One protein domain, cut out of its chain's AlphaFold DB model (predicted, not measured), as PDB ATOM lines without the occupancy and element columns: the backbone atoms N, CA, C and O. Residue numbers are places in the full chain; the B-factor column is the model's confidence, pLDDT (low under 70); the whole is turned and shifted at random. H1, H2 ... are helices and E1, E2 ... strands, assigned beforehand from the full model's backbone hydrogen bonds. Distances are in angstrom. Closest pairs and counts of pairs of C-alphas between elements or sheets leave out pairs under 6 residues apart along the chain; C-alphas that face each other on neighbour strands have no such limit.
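What this domain is: This is residues 537 to 677 of the 677 residues of an uncharacterized protein of Chryseobacterium defluvii (UniProt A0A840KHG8). Two sheets face each other as a sandwich: a broad, twisted sheet of six strands, and a smaller sheet of four strands that covers part of it. Residues 658 to 663, in the link from E9 to E10, stick out as the tip of a long loop, while the short helix H1 sits beside the strands of the smaller sheet. The 141 printed residues hold, in order, E1 H1 E2 E3 E4 E5 E6 E7 E8 E9 E10, a mostly strand make-up. Both sheets are antiparallel, in the orders E1 E10 E9 E8 E5 E6 and E2 E3 E4 E7. The whole is compact, with a radius of gyration of the C-alphas of 14.9 A, yet elongated, spanning 52 by 29 by 27 A.

How they stand to each other: E1, residues 537 to 542, is an edge strand beside E10, residues 668 to 676; N 540 and O 671 are 2.9 A apart. H1, residues 549 to 552, is on the smaller sheet at a height over the sheet of 4.5 A, over none of its strands, and only grazes the larger sheet. It is too short for an O i to N i+4 pair; its one O i to N i+3 pair is within hydrogen-bond range. E2, residues 555 to 557, E3, residues 560 to 564, and E4, residues 572 to 578, form a meander, each strand the antiparallel neighbour of the one before, with N 555 and O 562 at 2.8 A and N 563 and O 575 at 2.9 A. The closest C-alphas of E2 and E10, Val 555 and Leu 671, are 7.1 A apart. E5, residues 582 to 591, and E6, residues 598 to 606, are a hairpin, with N 586 and O 602 at 2.9 A. E7, residues 611 to 613, is beside E4, with N 576 and O 612 at 2.9 A. E8, residues 632 to 639, E9, residues 644 to 653, and E10 form a second meander, with N 635 and O 648 at 2.9 A and N 649 and O 672 at 2.8 A. E8 also neighbours E5, with N 587 and O 636 at 3.0 A.

Where its parts are: E1 begins at C-alpha 537 (359.850, 292.383, 173.570) and is 17.4 A long. E4 measures 19.9 A, E5 28.3 A, E6 22.9 A, E8 23.1 A and E9 29.7 A. E10, 26.3 A long, ends at C-alpha 676 (354.821, 298.897, 177.112).

The domain as a whole: The C-alphas farthest apart, those of Asn 641 and Gly 660, are 51.9 A apart. The printed part has no cut. The links E7 to E8 and E9 to E10 are long. Residues 594 to 596, 616 to 623 and 677 have pLDDT under 70.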
ATOM      1  N   TYR A 537     360.005 293.656 172.838       90.88
ATOM      2  CA  TYR A 537     359.850 292.383 173.570       90.88
ATOM      3  C   TYR A 537     361.150 291.558 173.673       90.88
ATOM      4  O   TYR A 537     362.066 291.716 172.867       90.88
ATOM      5  N   ALA A 538     361.219 290.649 174.651       92.75
ATOM      6  CA  ALA A 538     362.276 289.653 174.837       92.75
ATOM      7  C   ALA A 538     361.676 288.265 175.126       92.75
ATOM      8  O   ALA A 538     360.649 288.145 175.791       92.75
ATOM      9  N   ARG A 539     362.319 287.195 174.634       94.44
ATOM     10  CA  ARG A 539     361.850 285.805 174.776       94.44
ATOM     11  C   ARG A 539     362.993 284.870 175.164       94.44
ATOM     12  O   ARG A 539     364.072 284.949 174.580       94.44
ATOM     13  N   LYS A 540     362.727 283.911 176.052       95.94
ATOM     14  CA  LYS A 540     363.641 282.804 176.368       95.94
ATOM     15  C   LYS A 540     362.875 281.490 176.510       95.94
ATOM     16  O   LYS A 540     361.860 281.452 177.191       95.94
ATOM     17  N   THR A 541     363.369 280.420 175.887       94.94
ATOM     18  CA  THR A 541     362.854 279.050 176.054       94.94
ATOM     19  C   THR A 541     363.964 278.162 176.616       94.94
ATOM     20  O   THR A 541     365.094 278.235 176.133       94.94
ATOM     21  N   VAL A 542     363.648 277.331 177.611       94.94
ATOM     22  CA  VAL A 542     364.555 276.330 178.202       94.94
ATOM     23  C   VAL A 542     363.893 274.956 178.161       94.94
ATOM     24  O   VAL A 542     362.729 274.842 178.531       94.94
ATOM     25  N   SER A 543     364.630 273.941 177.694       93.88
ATOM     26  CA  SER A 543     364.207 272.537 177.575       93.88
ATOM     27  C   SER A 543     365.456 271.631 177.576       93.88
ATOM     28  O   SER A 543     366.387 271.947 176.831       93.88
ATOM     29  N   PRO A 544     365.508 270.512 178.327       92.88
ATOM     30  CA  PRO A 544     364.549 270.103 179.351       92.88
ATOM     31  C   PRO A 544     364.571 271.043 180.572       92.88
ATOM     32  O   PRO A 544     365.529 271.792 180.755       92.88
ATOM     33  N   ILE A 545     363.546 270.990 181.427       94.19
ATOM     34  CA  ILE A 545     363.613 271.611 182.757       94.19
ATOM     35  C   ILE A 545     364.483 270.731 183.664       94.19
ATOM     36  O   ILE A 545     364.164 269.567 183.916       94.19
ATOM     37  N   ASP A 546     365.581 271.299 184.151       94.50
ATOM     38  CA  ASP A 546     366.649 270.637 184.902       94.50
ATOM     39  C   ASP A 546     367.254 271.551 185.987       94.50
ATOM     40  O   ASP A 546     366.835 272.695 186.175       94.50
ATOM     41  N   ALA A 547     368.294 271.077 186.681       94.12
ATOM     42  CA  ALA A 547     368.979 271.827 187.738       94.12
ATOM     43  C   ALA A 547     369.543 273.198 187.301       94.12
ATOM     44  O   ALA A 547     369.745 274.063 188.151       94.12
ATOM     45  N   ASN A 548     369.773 273.426 186.002       94.31
ATOM     46  CA  ASN A 548     370.315 274.679 185.470       94.31
ATOM     47  C   ASN A 548     369.226 275.662 185.019       94.31
ATOM     48  O   ASN A 548     369.523 276.811 184.678       94.31
ATOM     49  N   THR A 549     367.963 275.237 185.003       94.12
ATOM     50  CA  THR A 549     366.843 276.039 184.500       94.12
ATOM     51  C   THR A 549     366.661 277.389 185.211       94.12
ATOM     52  O   THR A 549     366.408 278.367 184.499       94.12
ATOM     53  N   PRO A 550     366.884 277.548 186.534       94.06
ATOM     54  CA  PRO A 550     366.829 278.867 187.176       94.06
ATOM     55  C   PRO A 550     367.823 279.886 186.601       94.06
ATOM     56  O   PRO A 550     367.534 281.079 186.554       94.06
ATOM     57  N   THR A 551     368.983 279.433 186.129       93.94
ATOM     58  CA  THR A 551     369.984 280.301 185.490       93.94
ATOM     59  C   THR A 551     369.681 280.481 184.005       93.94
ATOM     60  O   THR A 551     369.718 281.592 183.481       93.94
ATOM     61  N   ASN A 552     369.330 279.395 183.314       93.94
ATOM     62  CA  ASN A 552     369.160 279.399 181.862       93.94
ATOM     63  C   ASN A 552     367.850 280.049 181.399       93.94
ATOM     64  O   ASN A 552     367.761 280.464 180.243       93.94
ATOM     65  N   SER A 553     366.842 280.145 182.272       93.62
ATOM     66  CA  SER A 553     365.544 280.749 181.947       93.62
ATOM     67  C   SER A 553     365.525 282.268 182.081       93.62
ATOM     68  O   SER A 553     364.531 282.878 181.700       93.62
ATOM     69  N   VAL A 554     366.612 282.892 182.553       96.00
ATOM     70  CA  VAL A 554     366.679 284.347 182.717       96.00
ATOM     71  C   VAL A 554     366.466 285.055 181.373       96.00
ATOM     72  O   VAL A 554     367.235 284.884 180.424       96.00
ATOM     73  N   VAL A 555     365.431 285.891 181.307       95.12
ATOM     74  CA  VAL A 555     365.132 286.810 180.203       95.12
ATOM     75  C   VAL A 555     365.150 288.238 180.735       95.12
ATOM     76  O   VAL A 555     364.573 288.504 181.782       95.12
ATOM     77  N   THR A 556     365.835 289.152 180.048       93.94
ATOM     78  CA  THR A 556     365.991 290.547 180.494       93.94
ATOM     79  C   THR A 556     365.525 291.512 179.416       93.94
ATOM     80  O   THR A 556     365.886 291.350 178.250       93.94
ATOM     81  N   ILE A 557     364.751 292.525 179.807       92.19
ATOM     82  CA  ILE A 557     364.326 293.633 178.950       92.19
ATOM     83  C   ILE A 557     364.245 294.930 179.762       92.19
ATOM     84  O   ILE A 557     363.477 295.060 180.715       92.19
ATOM     85  N   GLY A 558     365.040 295.924 179.369       88.94
ATOM     86  CA  GLY A 558     365.184 297.157 180.144       88.94
ATOM     87  C   GLY A 558     365.716 296.867 181.549       88.94
ATOM     88  O   GLY A 558     366.762 296.241 181.696       88.94
ATOM     89  N   THR A 559     364.997 297.328 182.573       90.31
ATOM     90  CA  THR A 559     365.382 297.168 183.982       90.31
ATOM     91  C   THR A 559     364.909 295.854 184.607       90.31
ATOM     92  O   THR A 559     365.338 295.540 185.715       90.31
ATOM     93  N   LEU A 560     364.059 295.084 183.913       93.94
ATOM     94  CA  LEU A 560     363.435 293.862 184.413       93.94
ATOM     95  C   LEU A 560     364.121 292.611 183.852       93.94
ATOM     96  O   LEU A 560     364.188 292.411 182.637       93.94
ATOM     97  N   SER A 561     364.538 291.727 184.751       95.38
ATOM     98  CA  SER A 561     364.901 290.342 184.464       95.38
ATOM     99  C   SER A 561     363.866 289.398 185.073       95.38
ATOM    100  O   SER A 561     363.364 289.639 186.167       95.38
ATOM    101  N   LEU A 562     363.555 288.305 184.387       94.62
ATOM    102  CA  LEU A 562     362.568 287.309 184.799       94.62
ATOM    103  C   LEU A 562     363.154 285.907 184.645       94.62
ATOM    104  O   LEU A 562     363.862 285.656 183.674       94.62
ATOM    105  N   ARG A 563     362.836 284.989 185.556       94.50
ATOM    106  CA  ARG A 563     363.207 283.572 185.458       94.50
ATOM    107  C   ARG A 563     362.111 282.654 185.982       94.50
ATOM    108  O   ARG A 563     361.252 283.073 186.757       94.50
ATOM    109  N   PHE A 564     362.209 281.385 185.611       93.81
ATOM    110  CA  PHE A 564     361.473 280.290 186.233       93.81
ATOM    111  C   PHE A 564     362.412 279.540 187.178       93.81
ATOM    112  O   PHE A 564     363.403 278.954 186.739       93.81
ATOM    113  N   ASN A 565     362.126 279.573 188.480       92.94
ATOM    114  CA  ASN A 565     363.007 279.034 189.517       92.94
ATOM    115  C   ASN A 565     362.701 277.555 189.840       92.94
ATOM    116  O   ASN A 565     362.600 277.167 191.000       92.94
ATOM    117  N   GLY A 566     362.501 276.734 188.806       91.06
ATOM    118  CA  GLY A 566     362.252 275.296 188.933       91.06
ATOM    119  C   GLY A 566     363.432 274.465 188.452       91.06
ATOM    120  O   GLY A 566     364.042 274.797 187.441       91.06
ATOM    121  N   THR A 567     363.739 273.376 189.159       92.50
ATOM    122  CA  THR A 567     364.827 272.441 188.811       92.50
ATOM    123  C   THR A 567     364.333 271.102 188.250       92.50
ATOM    124  O   THR A 567     365.129 270.207 187.971       92.50
ATOM    125  N   SER A 568     363.015 270.936 188.122       90.38
ATOM    126  CA  SER A 568     362.340 269.785 187.518       90.38
ATOM    127  C   SER A 568     360.978 270.222 186.962       90.38
ATOM    128  O   SER A 568     360.531 271.336 187.224       90.38
ATOM    129  N   ALA A 569     360.286 269.352 186.224       87.81
ATOM    130  CA  ALA A 569     358.979 269.649 185.627       87.81
ATOM    131  C   ALA A 569     357.809 269.811 186.637       87.81
ATOM    132  O   ALA A 569     356.653 269.869 186.220       87.81
ATOM    133  N   GLY A 570     358.085 269.851 187.945       88.19
ATOM    134  CA  GLY A 570     357.099 270.121 188.996       88.19
ATOM    135  C   GLY A 570     356.825 271.614 189.222       88.19
ATOM    136  O   GLY A 570     357.409 272.477 188.570       88.19
ATOM    137  N   ALA A 571     355.931 271.915 190.167       87.75
ATOM    138  CA  ALA A 571     355.556 273.283 190.525       87.75
ATOM    139  C   ALA A 571     356.755 274.099 191.036       87.75
ATOM    140  O   ALA A 571     357.445 273.678 191.968       87.75
ATOM    141  N   ALA A 572     356.990 275.269 190.441       88.94
ATOM    142  CA  ALA A 572     357.996 276.220 190.903       88.94
ATOM    143  C   ALA A 572     357.596 277.670 190.607       88.94
ATOM    144  O   ALA A 572     356.803 277.942 189.707       88.94
ATOM    145  N   ASN A 573     358.157 278.614 191.360       88.25
ATOM    146  CA  ASN A 573     357.785 280.024 191.258       88.25
ATOM    147  C   ASN A 573     358.421 280.724 190.053       88.25
ATOM    148  O   ASN A 573     359.582 280.495 189.693       88.25
ATOM    149  N   MET A 574     357.664 281.665 189.497       90.06
ATOM    150  CA  MET A 574     358.210 282.745 188.684       90.06
ATOM    151  C   MET A 574     358.876 283.780 189.589       90.06
ATOM    152  O   MET A 574     358.334 284.154 190.634       90.06
ATOM    153  N   GLU A 575     360.045 284.262 189.177       92.38
ATOM    154  CA  GLU A 575     360.776 285.294 189.903       92.38
ATOM    155  C   GLU A 575     361.203 286.414 188.972       92.38
ATOM    156  O   GLU A 575     361.530 286.186 187.806       92.38
ATOM    157  N   TYR A 576     361.241 287.625 189.512       93.38
ATOM    158  CA  TYR A 576     361.771 288.792 188.832       93.38
ATOM    159  C   TYR A 576     362.937 289.392 189.611       93.38
ATOM    160  O   TYR A 576     363.069 289.214 190.819       93.38
ATOM    161  N   ASN A 577     363.783 290.116 188.900       94.81
ATOM    162  CA  ASN A 577     364.902 290.872 189.427       94.81
ATOM    163  C   ASN A 577     364.943 292.210 188.697       94.81
ATOM    164  O   ASN A 577     364.602 292.285 187.515       94.81
ATOM    165  N   LEU A 578     365.315 293.266 189.412       94.19
ATOM    166  CA  LEU A 578     365.419 294.601 188.851       94.19
ATOM    167  C   LEU A 578     366.858 295.087 188.909       94.19
ATOM    168  O   LEU A 578     367.504 294.983 189.949       94.19
ATOM    169  N   SER A 579     367.345 295.713 187.840       92.69
ATOM    170  CA  SER A 579     368.669 296.352 187.845       92.69
ATOM    171  C   SER A 579     368.732 297.612 188.726       92.69
ATOM    172  O   SER A 579     369.819 298.085 189.051       92.69
ATOM    173  N   SER A 580     367.578 298.145 189.149       92.44
ATOM    174  CA  SER A 580     367.445 299.289 190.061       92.44
ATOM    175  C   SER A 580     366.308 299.069 191.065       92.44
ATOM    176  O   SER A 580     365.350 298.354 190.776       92.44
ATOM    177  N   ALA A 581     366.411 299.668 192.255       92.19
ATOM    178  CA  ALA A 581     365.385 299.521 193.284       92.19
ATOM    179  C   ALA A 581     364.069 300.194 192.855       92.19
ATOM    180  O   ALA A 581     364.080 301.317 192.348       92.19
ATOM    181  N   ASN A 582     362.938 299.519 193.061       93.69
ATOM    182  CA  ASN A 582     361.635 299.988 192.594       93.69
ATOM    183  C   ASN A 582     360.497 299.487 193.489       93.69
ATOM    184  O   ASN A 582     360.560 298.382 194.033       93.69
ATOM    185  N   HIS A 583     359.429 300.274 193.598       94.31
ATOM    186  CA  HIS A 583     358.152 299.779 194.099       94.31
ATOM    187  C   HIS A 583     357.437 299.061 192.962       94.31
ATOM    188  O   HIS A 583     357.183 299.643 191.907       94.31
ATOM    189  N   VAL A 584     357.118 297.794 193.189       92.44
ATOM    190  CA  VAL A 584     356.593 296.894 192.170       92.44
ATOM    191  C   VAL A 584     355.169 296.506 192.512       92.44
ATOM    192  O   VAL A 584     354.894 296.073 193.630       92.44
ATOM    193  N   THR A 585     354.274 296.605 191.533       92.19
ATOM    194  CA  THR A 585     352.956 295.960 191.583       92.19
ATOM    195  C   THR A 585     352.902 294.861 190.538       92.19
ATOM    196  O   THR A 585     353.266 295.094 189.387       92.19
ATOM    197  N   ILE A 586     352.440 293.677 190.938       90.50
ATOM    198  CA  ILE A 586     352.310 292.514 190.060       90.50
ATOM    199  C   ILE A 586     350.879 292.011 190.089       90.50
ATOM    200  O   ILE A 586     350.417 291.559 191.134       90.50
ATOM    201  N   LEU A 587     350.217 292.016 188.938       89.44
ATOM    202  CA  LEU A 587     349.004 291.237 188.697       89.44
ATOM    203  C   LEU A 587     349.418 289.948 187.988       89.44
ATOM    204  O   LEU A 587     350.077 290.027 186.957       89.44
ATOM    205  N   TYR A 588     349.098 288.784 188.544       89.25
ATOM    206  CA  TYR A 588     349.498 287.479 188.017       89.25
ATOM    207  C   TYR A 588     348.293 286.564 187.897       89.25
ATOM    208  O   TYR A 588     347.479 286.481 188.816       89.25
ATOM    209  N   HIS A 589     348.239 285.829 186.792       87.81
ATOM    210  CA  HIS A 589     347.224 284.823 186.553       87.81
ATOM    211  C   HIS A 589     347.858 283.531 186.064       87.81
ATOM    212  O   HIS A 589     348.813 283.580 185.288       87.81
ATOM    213  N   LYS A 590     347.283 282.387 186.447       86.94
ATOM    214  CA  LYS A 590     347.639 281.077 185.888       86.94
ATOM    215  C   LYS A 590     346.422 280.186 185.648       86.94
ATOM    216  O   LYS A 590     345.443 280.264 186.391       86.94
ATOM    217  N   ALA A 591     346.530 279.293 184.668       85.50
ATOM    218  CA  ALA A 591     345.541 278.256 184.364       85.50
ATOM    219  C   ALA A 591     346.224 276.978 183.837       85.50
ATOM    220  O   ALA A 591     347.209 277.076 183.109       85.50
ATOM    221  N   GLY A 592     345.699 275.790 184.171       82.69
ATOM    222  CA  GLY A 592     346.236 274.495 183.720       82.69
ATOM    223  C   GLY A 592     345.469 273.279 184.264       82.69
ATOM    224  O   GLY A 592     344.526 273.420 185.037       82.69
ATOM    225  N   SER A 593     345.853 272.064 183.851       75.38
ATOM    226  CA  SER A 593     345.071 270.819 184.027       75.38
ATOM    227  C   SER A 593     345.050 270.241 185.455       75.38
ATOM    228  O   SER A 593     344.406 269.214 185.674       75.38
ATOM    229  N   GLY A 594     345.753 270.838 186.423       65.38
ATOM    230  CA  GLY A 594     345.971 270.223 187.743       65.38
ATOM    231  C   GLY A 594     345.973 271.175 188.942       65.38
ATOM    232  O   GLY A 594     346.495 270.806 189.990       65.38
ATOM    233  N   GLY A 595     345.411 272.384 188.816       64.62
ATOM    234  CA  GLY A 595     345.239 273.329 189.928       64.62
ATOM    235  C   GLY A 595     344.102 274.324 189.677       64.62
ATOM    236  O   GLY A 595     343.639 274.457 188.546       64.62
ATOM    237  N   ALA A 596     343.635 275.017 190.721       65.50
ATOM    238  CA  ALA A 596     342.654 276.092 190.560       65.50
ATOM    239  C   ALA A 596     343.229 277.219 189.683       65.50
ATOM    240  O   ALA A 596     344.414 277.553 189.799       65.50
ATOM    241  N   ASN A 597     342.391 277.807 188.824       76.62
ATOM    242  CA  ASN A 597     342.732 279.059 188.150       76.62
ATOM    243  C   ASN A 597     343.007 280.114 189.221       76.62
ATOM    244  O   ASN A 597     342.189 280.305 190.122       76.62
ATOM    245  N   LEU A 598     344.158 280.770 189.125       78.00
ATOM    246  CA  LEU A 598     344.587 281.774 190.089       78.00
ATOM    247  C   LEU A 598     344.625 283.126 189.391       78.00
ATOM    248  O   LEU A 598     345.190 283.227 188.306       78.00
ATOM    249  N   GLU A 599     344.056 284.143 190.026       82.75
ATOM    250  CA  GLU A 599     344.236 285.553 189.693       82.75
ATOM    251  C   GLU A 599     344.499 286.288 190.996       82.75
ATOM    252  O   GLU A 599     343.665 286.286 191.902       82.75
ATOM    253  N   GLU A 600     345.666 286.903 191.107       81.19
ATOM    254  CA  GLU A 600     346.029 287.632 192.307       81.19
ATOM    255  C   GLU A 600     346.926 288.823 191.985       81.19
ATOM    256  O   GLU A 600     347.755 288.797 191.072       81.19
ATOM    257  N   TRP A 601     346.837 289.855 192.822       86.50
ATOM    258  CA  TRP A 601     347.710 291.020 192.770       86.50
ATOM    259  C   TRP A 601     348.606 291.096 194.013       86.50
ATOM    260  O   TRP A 601     348.334 290.462 195.033       86.50
ATOM    261  N   GLY A 602     349.746 291.767 193.904       83.81
ATOM    262  CA  GLY A 602     350.700 291.915 195.000       83.81
ATOM    263  C   GLY A 602     351.548 293.166 194.849       83.81
ATOM    264  O   GLY A 602     351.745 293.655 193.731       83.81
ATOM    265  N   ARG A 603     352.055 293.683 195.972       87.81
ATOM    266  CA  ARG A 603     352.996 294.809 196.010       87.81
ATOM    267  C   ARG A 603     354.278 294.421 196.737       87.81
ATOM    268  O   ARG A 603     354.228 293.711 197.737       87.81
ATOM    269  N   GLN A 604     355.413 294.917 196.260       87.69
ATOM    270  CA  GLN A 604     356.706 294.686 196.899       87.69
ATOM    271  C   GLN A 604     357.625 295.894 196.720       87.69
ATOM    272  O   GLN A 604     357.683 296.490 195.645       87.69
ATOM    273  N   ALA A 605     358.359 296.249 197.776       91.19
ATOM    274  CA  ALA A 605     359.512 297.134 197.658       91.19
ATOM    275  C   ALA A 605     360.733 296.278 197.300       91.19
ATOM    276  O   ALA A 605     361.227 295.512 198.130       91.19
ATOM    277  N   SER A 606     361.183 296.371 196.050       92.81
ATOM    278  CA  SER A 606     362.185 295.466 195.487       92.81
ATOM    279  C   SER A 606     363.525 296.173 195.350       92.81
ATOM    280  O   SER A 606     363.635 297.193 194.671       92.81
ATOM    281  N   ALA A 607     364.551 295.644 196.012       93.62
ATOM    282  CA  ALA A 607     365.922 296.123 195.914       93.62
ATOM    283  C   ALA A 607     366.561 295.704 194.581       93.62
ATOM    284  O   ALA A 607     366.190 294.692 193.981       93.62
ATOM    285  N   ALA A 608     367.557 296.472 194.137       91.88
ATOM    286  CA  ALA A 608     368.311 296.145 192.934       91.88
ATOM    287  C   ALA A 608     369.042 294.795 193.075       91.88
ATOM    288  O   ALA A 608     369.523 294.445 194.155       91.88
ATOM    289  N   ASN A 609     369.162 294.060 191.971       91.81
ATOM    290  CA  ASN A 609     369.907 292.806 191.830       91.81
ATOM    291  C   ASN A 609     369.463 291.666 192.763       91.81
ATOM    292  O   ASN A 609     370.176 290.674 192.904       91.81
ATOM    293  N   THR A 610     368.268 291.760 193.350       93.69
ATOM    294  CA  THR A 610     367.684 290.721 194.208       93.69
ATOM    295  C   THR A 610     366.531 290.029 193.481       93.69
ATOM    296  O   THR A 610     365.713 290.691 192.846       93.69
ATOM    297  N   TRP A 611     366.474 288.694 193.549       93.69
ATOM    298  CA  TRP A 611     365.367 287.918 192.986       93.69
ATOM    299  C   TRP A 611     364.191 287.884 193.958       93.69
ATOM    300  O   TRP A 611     364.344 287.518 195.122       93.69
ATOM    301  N   TYR A 612     363.018 288.243 193.457       90.62
ATOM    302  CA  TYR A 612     361.762 288.231 194.186       90.62
ATOM    303  C   TYR A 612     360.798 287.273 193.502       90.62
ATOM    304  O   TYR A 612     360.540 287.389 192.302       90.62
ATOM    305  N   SER A 613     360.239 286.340 194.266       87.50
ATOM    306  CA  SER A 613     359.112 285.541 193.797       87.50
ATOM    307  C   SER A 613     357.868 286.408 193.639       87.50
ATOM    308  O   SER A 613     357.720 287.466 194.259       87.50
ATOM    309  N   PHE A 614     356.964 285.960 192.777       85.50
ATOM    310  CA  PHE A 614     355.675 286.605 192.604       85.50
ATOM    311  C   PHE A 614     354.844 286.305 193.864       85.50
ATOM    312  O   PHE A 614     354.231 285.251 193.972       85.50
ATOM    313  N   ASN A 615     354.871 287.200 194.853       70.12
ATOM    314  CA  ASN A 615     354.173 287.017 196.130       70.12
ATOM    315  C   ASN A 615     352.792 287.702 196.104       70.12
ATOM    316  O   ASN A 615     352.677 288.831 195.622       70.12
ATOM    317  N   GLY A 616     351.755 287.039 196.630       65.25
ATOM    318  CA  GLY A 616     350.431 287.630 196.885       65.25
ATOM    319  C   GLY A 616     350.307 288.245 198.284       65.25
ATOM    320  O   GLY A 616     351.063 287.891 199.187       65.25
ATOM    321  N   GLU A 617     349.364 289.176 198.478       68.81
ATOM    322  CA  GLU A 617     349.133 289.826 199.788       68.81
ATOM    323  C   GLU A 617     348.393 288.937 200.798       68.81
ATOM    324  O   GLU A 617     348.558 289.091 202.008       68.81
ATOM    325  N   THR A 618     347.594 287.985 200.319       60.44
ATOM    326  CA  THR A 618     346.882 286.997 201.136       60.44
ATOM    327  C   THR A 618     347.686 285.703 201.147       60.44
ATOM    328  O   THR A 618     347.650 284.937 200.192       60.44
ATOM    329  N   GLY A 619     348.471 285.488 202.203       54.88
ATOM    330  CA  GLY A 619     349.539 284.483 202.270       54.88
ATOM    331  C   GLY A 619     349.139 283.000 202.253       54.88
ATOM    332  O   GLY A 619     349.576 282.277 203.144       54.88
ATOM    333  N   ASN A 620     348.365 282.511 201.274       53.56
ATOM    334  CA  ASN A 620     348.176 281.064 201.093       53.56
ATOM    335  C   ASN A 620     347.779 280.580 199.679       53.56
ATOM    336  O   ASN A 620     346.967 279.663 199.549       53.56
ATOM    337  N   ALA A 621     348.357 281.138 198.615       54.53
ATOM    338  CA  ALA A 621     348.427 280.448 197.323       54.53
ATOM    339  C   ALA A 621     349.797 280.717 196.687       54.53
ATOM    340  O   ALA A 621     350.179 281.862 196.447       54.53
ATOM    341  N   THR A 622     350.590 279.670 196.468       61.12
ATOM    342  CA  THR A 622     351.872 279.791 195.772       61.12
ATOM    343  C   THR A 622     351.599 280.154 194.310       61.12
ATOM    344  O   THR A 622     350.873 279.446 193.617       61.12
ATOM    345  N   ARG A 623     352.164 281.269 193.817       68.31
ATOM    346  CA  ARG A 623     352.140 281.652 192.388       68.31
ATOM    347  C   ARG A 623     353.145 280.824 191.588       68.31
ATOM    348  O   ARG A 623     353.990 281.350 190.861       68.31
ATOM    349  N   ASP A 624     353.068 279.516 191.779       81.19
ATOM    350  CA  ASP A 624     353.859 278.561 191.039       81.19
ATOM    351  C   ASP A 624     353.299 278.383 189.625       81.19
ATOM    352  O   ASP A 624     352.138 278.661 189.326       81.19
ATOM    353  N   ILE A 625     354.170 277.964 188.721       87.62
ATOM    354  CA  ILE A 625     353.804 277.370 187.444       87.62
ATOM    355  C   ILE A 625     354.205 275.910 187.554       87.62
ATOM    356  O   ILE A 625     355.343 275.609 187.918       87.62
ATOM    357  N   ASN A 626     353.280 275.003 187.242       89.94
ATOM    358  CA  ASN A 626     353.568 273.578 187.185       89.94
ATOM    359  C   ASN A 626     353.614 273.094 185.724       89.94
ATOM    360  O   ASN A 626     352.563 272.880 185.111       89.94
ATOM    361  N   PRO A 627     354.816 272.879 185.154       91.44
ATOM    362  CA  PRO A 627     354.973 272.363 183.802       91.44
ATOM    363  C   PRO A 627     354.230 271.039 183.580       91.44
ATOM    364  O   PRO A 627     353.567 270.893 182.553       91.44
ATOM    365  N   ASN A 628     354.248 270.092 184.528       90.88
ATOM    366  CA  ASN A 628     353.520 268.819 184.396       90.88
ATOM    367  C   ASN A 628     352.007 269.005 184.199       90.88
ATOM    368  O   ASN A 628     351.386 268.212 183.494       90.88
ATOM    369  N   ASN A 629     351.432 270.078 184.745       89.44
ATOM    370  CA  ASN A 629     350.019 270.424 184.570       89.44
ATOM    371  C   ASN A 629     349.743 271.230 183.291       89.44
ATOM    372  O   ASN A 629     348.586 271.546 183.003       89.44
ATOM    373  N   ARG A 630     350.795 271.541 182.524       89.69
ATOM    374  CA  ARG A 630     350.785 272.458 181.378       89.69
ATOM    375  C   ARG A 630     350.225 273.828 181.746       89.69
ATOM    376  O   ARG A 630     349.394 274.380 181.026       89.69
ATOM    377  N   ASP A 631     350.650 274.336 182.899       89.88
ATOM    378  CA  ASP A 631     350.232 275.651 183.360       89.88
ATOM    379  C   ASP A 631     350.729 276.737 182.384       89.88
ATOM    380  O   ASP A 631     351.911 276.796 182.023       89.88
ATOM    381  N   ILE A 632     349.815 277.624 181.994       89.12
ATOM    382  CA  ILE A 632     350.121 278.901 181.352       89.12
ATOM    383  C   ILE A 632     349.878 280.020 182.355       89.12
ATOM    384  O   ILE A 632     348.896 279.994 183.099       89.12
ATOM    385  N   ALA A 633     350.755 281.016 182.357       89.50
ATOM    386  CA  ALA A 633     350.607 282.194 183.187       89.50
ATOM    387  C   ALA A 633     350.828 283.480 182.402       89.50
ATOM    388  O   ALA A 633     351.615 283.525 181.455       89.50
ATOM    389  N   TYR A 634     350.164 284.545 182.831       91.81
ATOM    390  CA  TYR A 634     350.474 285.895 182.391       91.81
ATOM    391  C   TYR A 634     350.548 286.839 183.582       91.81
ATOM    392  O   TYR A 634     349.905 286.624 184.609       91.81
ATOM    393  N   ALA A 635     351.357 287.884 183.451       91.62
ATOM    394  CA  ALA A 635     351.483 288.892 184.485       91.62
ATOM    395  C   ALA A 635     351.663 290.294 183.918       91.62
ATOM    396  O   ALA A 635     352.212 290.473 182.833       91.62
ATOM    397  N   ILE A 636     351.245 291.288 184.694       93.19
ATOM    398  CA  ILE A 636     351.600 292.687 184.483       93.19
ATOM    399  C   ILE A 636     352.457 293.121 185.660       93.19
ATOM    400  O   ILE A 636     352.020 293.026 186.805       93.19
ATOM    401  N   ILE A 637     353.662 293.608 185.373       92.88
ATOM    402  CA  ILE A 637     354.571 294.187 186.361       92.88
ATOM    403  C   ILE A 637     354.652 295.685 186.102       92.88
ATOM    404  O   ILE A 637     355.085 296.110 185.036       92.88
ATOM    405  N   THR A 638     354.250 296.486 187.084       93.69
ATOM    406  CA  THR A 638     354.397 297.945 187.052       93.69
ATOM    407  C   THR A 638     355.510 298.363 187.997       93.69
ATOM    408  O   THR A 638     355.474 298.031 189.183       93.69
ATOM    409  N   LEU A 639     356.479 299.097 187.461       93.88
ATOM    410  CA  LEU A 639     357.578 299.710 188.191       93.88
ATOM    411  C   LEU A 639     357.235 301.180 188.439       93.88
ATOM    412  O   LEU A 639     357.340 302.017 187.541       93.88
ATOM    413  N   HIS A 640     356.798 301.513 189.650       92.94
ATOM    414  CA  HIS A 640     356.265 302.845 189.957       92.94
ATOM    415  C   HIS A 640     357.329 303.946 189.946       92.94
ATOM    416  O   HIS A 640     357.024 305.085 189.599       92.94
ATOM    417  N   ASN A 641     358.583 303.633 190.282       92.81
ATOM    418  CA  ASN A 641     359.657 304.631 190.300       92.81
ATOM    419  C   ASN A 641     360.138 304.992 188.888       92.81
ATOM    420  O   ASN A 641     360.420 306.159 188.624       92.81
ATOM    421  N   THR A 642     360.224 304.012 187.983       88.44
ATOM    422  CA  THR A 642     360.666 304.224 186.590       88.44
ATOM    423  C   THR A 642     359.505 304.469 185.629       88.44
ATOM    424  O   THR A 642     359.743 304.843 184.484       88.44
ATOM    425  N   LYS A 643     358.257 304.317 186.100       90.88
ATOM    426  CA  LYS A 643     357.016 304.395 185.312       90.88
ATOM    427  C   LYS A 643     356.974 303.390 184.156       90.88
ATOM    428  O   LYS A 643     356.339 303.637 183.138       90.88
ATOM    429  N   GLU A 644     357.656 302.259 184.310       90.31
ATOM    430  CA  GLU A 644     357.706 301.209 183.295       90.31
ATOM    431  C   GLU A 644     356.626 300.162 183.570       90.31
ATOM    432  O   GLU A 644     356.439 299.737 184.712       90.31
ATOM    433  N   VAL A 645     355.938 299.720 182.519       92.06
ATOM    434  CA  VAL A 645     354.951 298.641 182.598       92.06
ATOM    435  C   VAL A 645     355.397 297.504 181.694       92.06
ATOM    436  O   VAL A 645     355.701 297.701 180.517       92.06
ATOM    437  N   TYR A 646     355.416 296.301 182.252       94.06
ATOM    438  CA  TYR A 646     355.801 295.090 181.551       94.06
ATOM    439  C   TYR A 646     354.647 294.105 181.515       94.06
ATOM    440  O   TYR A 646     353.964 293.907 182.522       94.06
ATOM    441  N   ARG A 647     354.463 293.449 180.371       94.56
ATOM    442  CA  ARG A 647     353.566 292.301 180.231       94.56
ATOM    443  C   ARG A 647     354.394 291.038 180.063       94.56
ATOM    444  O   ARG A 647     355.355 291.021 179.302       94.56
ATOM    445  N   ILE A 648     354.033 289.994 180.790       94.00
ATOM    446  CA  ILE A 648     354.730 288.715 180.821       94.00
ATOM    447  C   ILE A 648     353.764 287.616 180.416       94.00
ATOM    448  O   ILE A 648     352.639 287.585 180.908       94.00
ATOM    449  N   THR A 649     354.245 286.678 179.610       94.00
ATOM    450  CA  THR A 649     353.594 285.394 179.347       94.00
ATOM    451  C   THR A 649     354.593 284.277 179.619       94.00
ATOM    452  O   THR A 649     355.715 284.300 179.113       94.00
ATOM    453  N   ALA A 650     354.190 283.291 180.408       92.19
ATOM    454  CA  ALA A 650     354.963 282.099 180.710       92.19
ATOM    455  C   ALA A 650     354.165 280.868 180.278       92.19
ATOM    456  O   ALA A 650     353.037 280.666 180.717       92.19
ATOM    457  N   ASN A 651     354.740 280.055 179.398       92.81
ATOM    458  CA  ASN A 651     354.124 278.824 178.912       92.81
ATOM    459  C   ASN A 651     355.026 277.646 179.270       92.81
ATOM    460  O   ASN A 651     356.186 277.618 178.845       92.81
ATOM    461  N   ALA A 652     354.506 276.714 180.065       91.44
ATOM    462  CA  ALA A 652     355.254 275.572 180.555       91.44
ATOM    463  C   ALA A 652     354.609 274.248 180.145       91.44
ATOM    464  O   ALA A 652     353.389 274.112 180.100       91.44
ATOM    465  N   ASN A 653     355.437 273.233 179.918       93.06
ATOM    466  CA  ASN A 653     354.988 271.860 179.724       93.06
ATOM    467  C   ASN A 653     355.931 270.873 180.415       93.06
ATOM    468  O   ASN A 653     357.138 271.088 180.468       93.06
ATOM    469  N   GLY A 654     355.389 269.767 180.917       91.75
ATOM    470  CA  GLY A 654     356.150 268.618 181.391       91.75
ATOM    471  C   GLY A 654     356.609 267.752 180.223       91.75
ATOM    472  O   GLY A 654     356.458 268.128 179.058       91.75
ATOM    473  N   ASN A 655     357.149 266.571 180.520       92.00
ATOM    474  CA  ASN A 655     357.396 265.580 179.474       92.00
ATOM    475  C   ASN A 655     356.047 265.082 178.939       92.00
ATOM    476  O   ASN A 655     355.253 264.503 179.678       92.00
ATOM    477  N   ILE A 656     355.783 265.320 177.659       91.25
ATOM    478  CA  ILE A 656     354.576 264.882 176.963       91.25
ATOM    479  C   ILE A 656     354.967 263.695 176.088       91.25
ATOM    480  O   ILE A 656     355.848 263.820 175.238       91.25
ATOM    481  N   ALA A 657     354.332 262.543 176.303       89.94
ATOM    482  CA  ALA A 657     354.524 261.376 175.446       89.94
ATOM    483  C   ALA A 657     354.014 261.648 174.019       89.94
ATOM    484  O   ALA A 657     353.154 262.504 173.817       89.94
ATOM    485  N   ALA A 658     354.539 260.914 173.037       88.50
ATOM    486  CA  ALA A 658     354.016 260.966 171.674       88.50
ATOM    487  C   ALA A 658     352.567 260.446 171.636       88.50
ATOM    488  O   ALA A 658     352.243 259.487 172.338       88.50
ATOM    489  N   ASP A 659     351.725 261.055 170.801       87.75
ATOM    490  CA  ASP A 659     350.338 260.635 170.566       87.75
ATOM    491  C   ASP A 659     350.054 260.630 169.055       87.75
ATOM    492  O   ASP A 659     350.107 261.666 168.386       87.75
ATOM    493  N   GLY A 660     349.833 259.445 168.483       87.50
ATOM    494  CA  GLY A 660     349.718 259.259 167.035       87.50
ATOM    495  C   GLY A 660     350.955 259.753 166.270       87.50
ATOM    496  O   GLY A 660     352.067 259.277 166.488       87.50
ATOM    497  N   SER A 661     350.756 260.700 165.349       85.44
ATOM    498  CA  SER A 661     351.825 261.358 164.579       85.44
ATOM    499  C   SER A 661     352.450 262.569 165.287       85.44
ATOM    500  O   SER A 661     353.365 263.180 164.734       85.44
ATOM    501  N   VAL A 662     351.979 262.930 166.488       84.88
ATOM    502  CA  VAL A 662     352.502 264.056 167.276       84.88
ATOM    503  C   VAL A 662     353.713 263.584 168.097       84.88
ATOM    504  O   VAL A 662     353.554 262.707 168.949       84.88
ATOM    505  N   PRO A 663     354.926 264.134 167.873       89.44
ATOM    506  CA  PRO A 663     356.133 263.706 168.580       89.44
ATOM    507  C   PRO A 663     356.083 263.979 170.086       89.44
ATOM    508  O   PRO A 663     355.441 264.926 170.539       89.44
ATOM    509  N   ALA A 664     356.836 263.191 170.858       90.25
ATOM    510  CA  ALA A 664     357.048 263.464 172.277       90.25
ATOM    511  C   ALA A 664     357.780 264.803 172.464       90.25
ATOM    512  O   ALA A 664     358.710 265.124 171.721       90.25
ATOM    513  N   VAL A 665     357.393 265.566 173.485       91.88
ATOM    514  CA  VAL A 665     358.007 266.856 173.827       91.88
ATOM    515  C   VAL A 665     358.613 266.749 175.220       91.88
ATOM    516  O   VAL A 665     357.965 266.283 176.155       91.88
ATOM    517  N   THR A 666     359.872 267.163 175.367       94.00
ATOM    518  CA  THR A 666     360.518 267.228 176.685       94.00
ATOM    519  C   THR A 666     360.028 268.448 177.460       94.00
ATOM    520  O   THR A 666     359.536 269.414 176.877       94.00
ATOM    521  N   SER A 667     360.112 268.392 178.788       94.62
ATOM    522  CA  SER A 667     359.652 269.489 179.639       94.62
ATOM    523  C   SER A 667     360.295 270.819 179.254       94.62
ATOM    524  O   SER A 667     361.504 270.879 179.062       94.62
ATOM    525  N   SER A 668     359.516 271.890 179.144       95.31
ATOM    526  CA  SER A 668     360.044 273.195 178.760       95.31
ATOM    527  C   SER A 668     359.330 274.340 179.463       95.31
ATOM    528  O   SER A 668     358.182 274.206 179.888       95.31
ATOM    529  N   ILE A 669     360.021 275.473 179.571       94.56
ATOM    530  CA  ILE A 669     359.450 276.758 179.971       94.56
ATOM    531  C   ILE A 669     359.827 277.811 178.931       94.56
ATOM    532  O   ILE A 669     360.998 277.971 178.583       94.56
ATOM    533  N   THR A 670     358.833 278.542 178.432       95.44
ATOM    534  CA  THR A 670     359.026 279.713 177.575       95.44
ATOM    535  C   THR A 670     358.523 280.957 178.279       95.44
ATOM    536  O   THR A 670     357.344 281.044 178.605       95.44
ATOM    537  N   LEU A 671     359.412 281.930 178.461       94.88
ATOM    538  CA  LEU A 671     359.116 283.244 179.013       94.88
ATOM    539  C   LEU A 671     359.139 284.283 177.895       94.88
ATOM    540  O   LEU A 671     360.089 284.343 177.111       94.88
ATOM    541  N   PHE A 672     358.101 285.102 177.839       94.12
ATOM    542  CA  PHE A 672     357.943 286.216 176.915       94.12
ATOM    543  C   PHE A 672     357.660 287.477 177.726       94.12
ATOM    544  O   PHE A 672     356.784 287.454 178.586       94.12
ATOM    545  N   VAL A 673     358.412 288.551 177.493       93.94
ATOM    546  CA  VAL A 673     358.306 289.806 178.249       93.94
ATOM    547  C   VAL A 673     358.269 290.981 177.284       93.94
ATOM    548  O   VAL A 673     359.168 291.142 176.465       93.94
ATOM    549  N   GLU A 674     357.252 291.822 177.402       93.12
ATOM    550  CA  GLU A 674     357.030 293.023 176.598       93.12
ATOM    551  C   GLU A 674     357.181 294.259 177.481       93.12
ATOM    552  O   GLU A 674     356.673 294.274 178.603       93.12
ATOM    553  N   ARG A 675     357.839 295.307 176.979       91.06
ATOM    554  CA  ARG A 675     357.864 296.632 177.613       91.06
ATOM    555  C   ARG A 675     356.855 297.527 176.900       91.06
ATOM    556  O   ARG A 675     356.999 297.775 175.704       91.06
ATOM    557  N   LEU A 676     355.850 297.998 177.630       84.31
ATOM    558  CA  LEU A 676     354.821 298.897 177.112       84.31
ATOM    559  C   LEU A 676     355.342 300.343 177.228       84.31
ATOM    560  O   LEU A 676     355.799 300.728 178.307       84.31
ATOM    561  N   GLN A 677     355.363 301.084 176.110       65.56
ATOM    562  CA  GLN A 677     355.803 302.490 176.035       65.56
ATOM    563  C   GLN A 677     354.659 303.462 176.297       65.56
ATOM    564  O   GLN A 677     353.555 303.218 175.759       65.56
TER     565      GLN A 677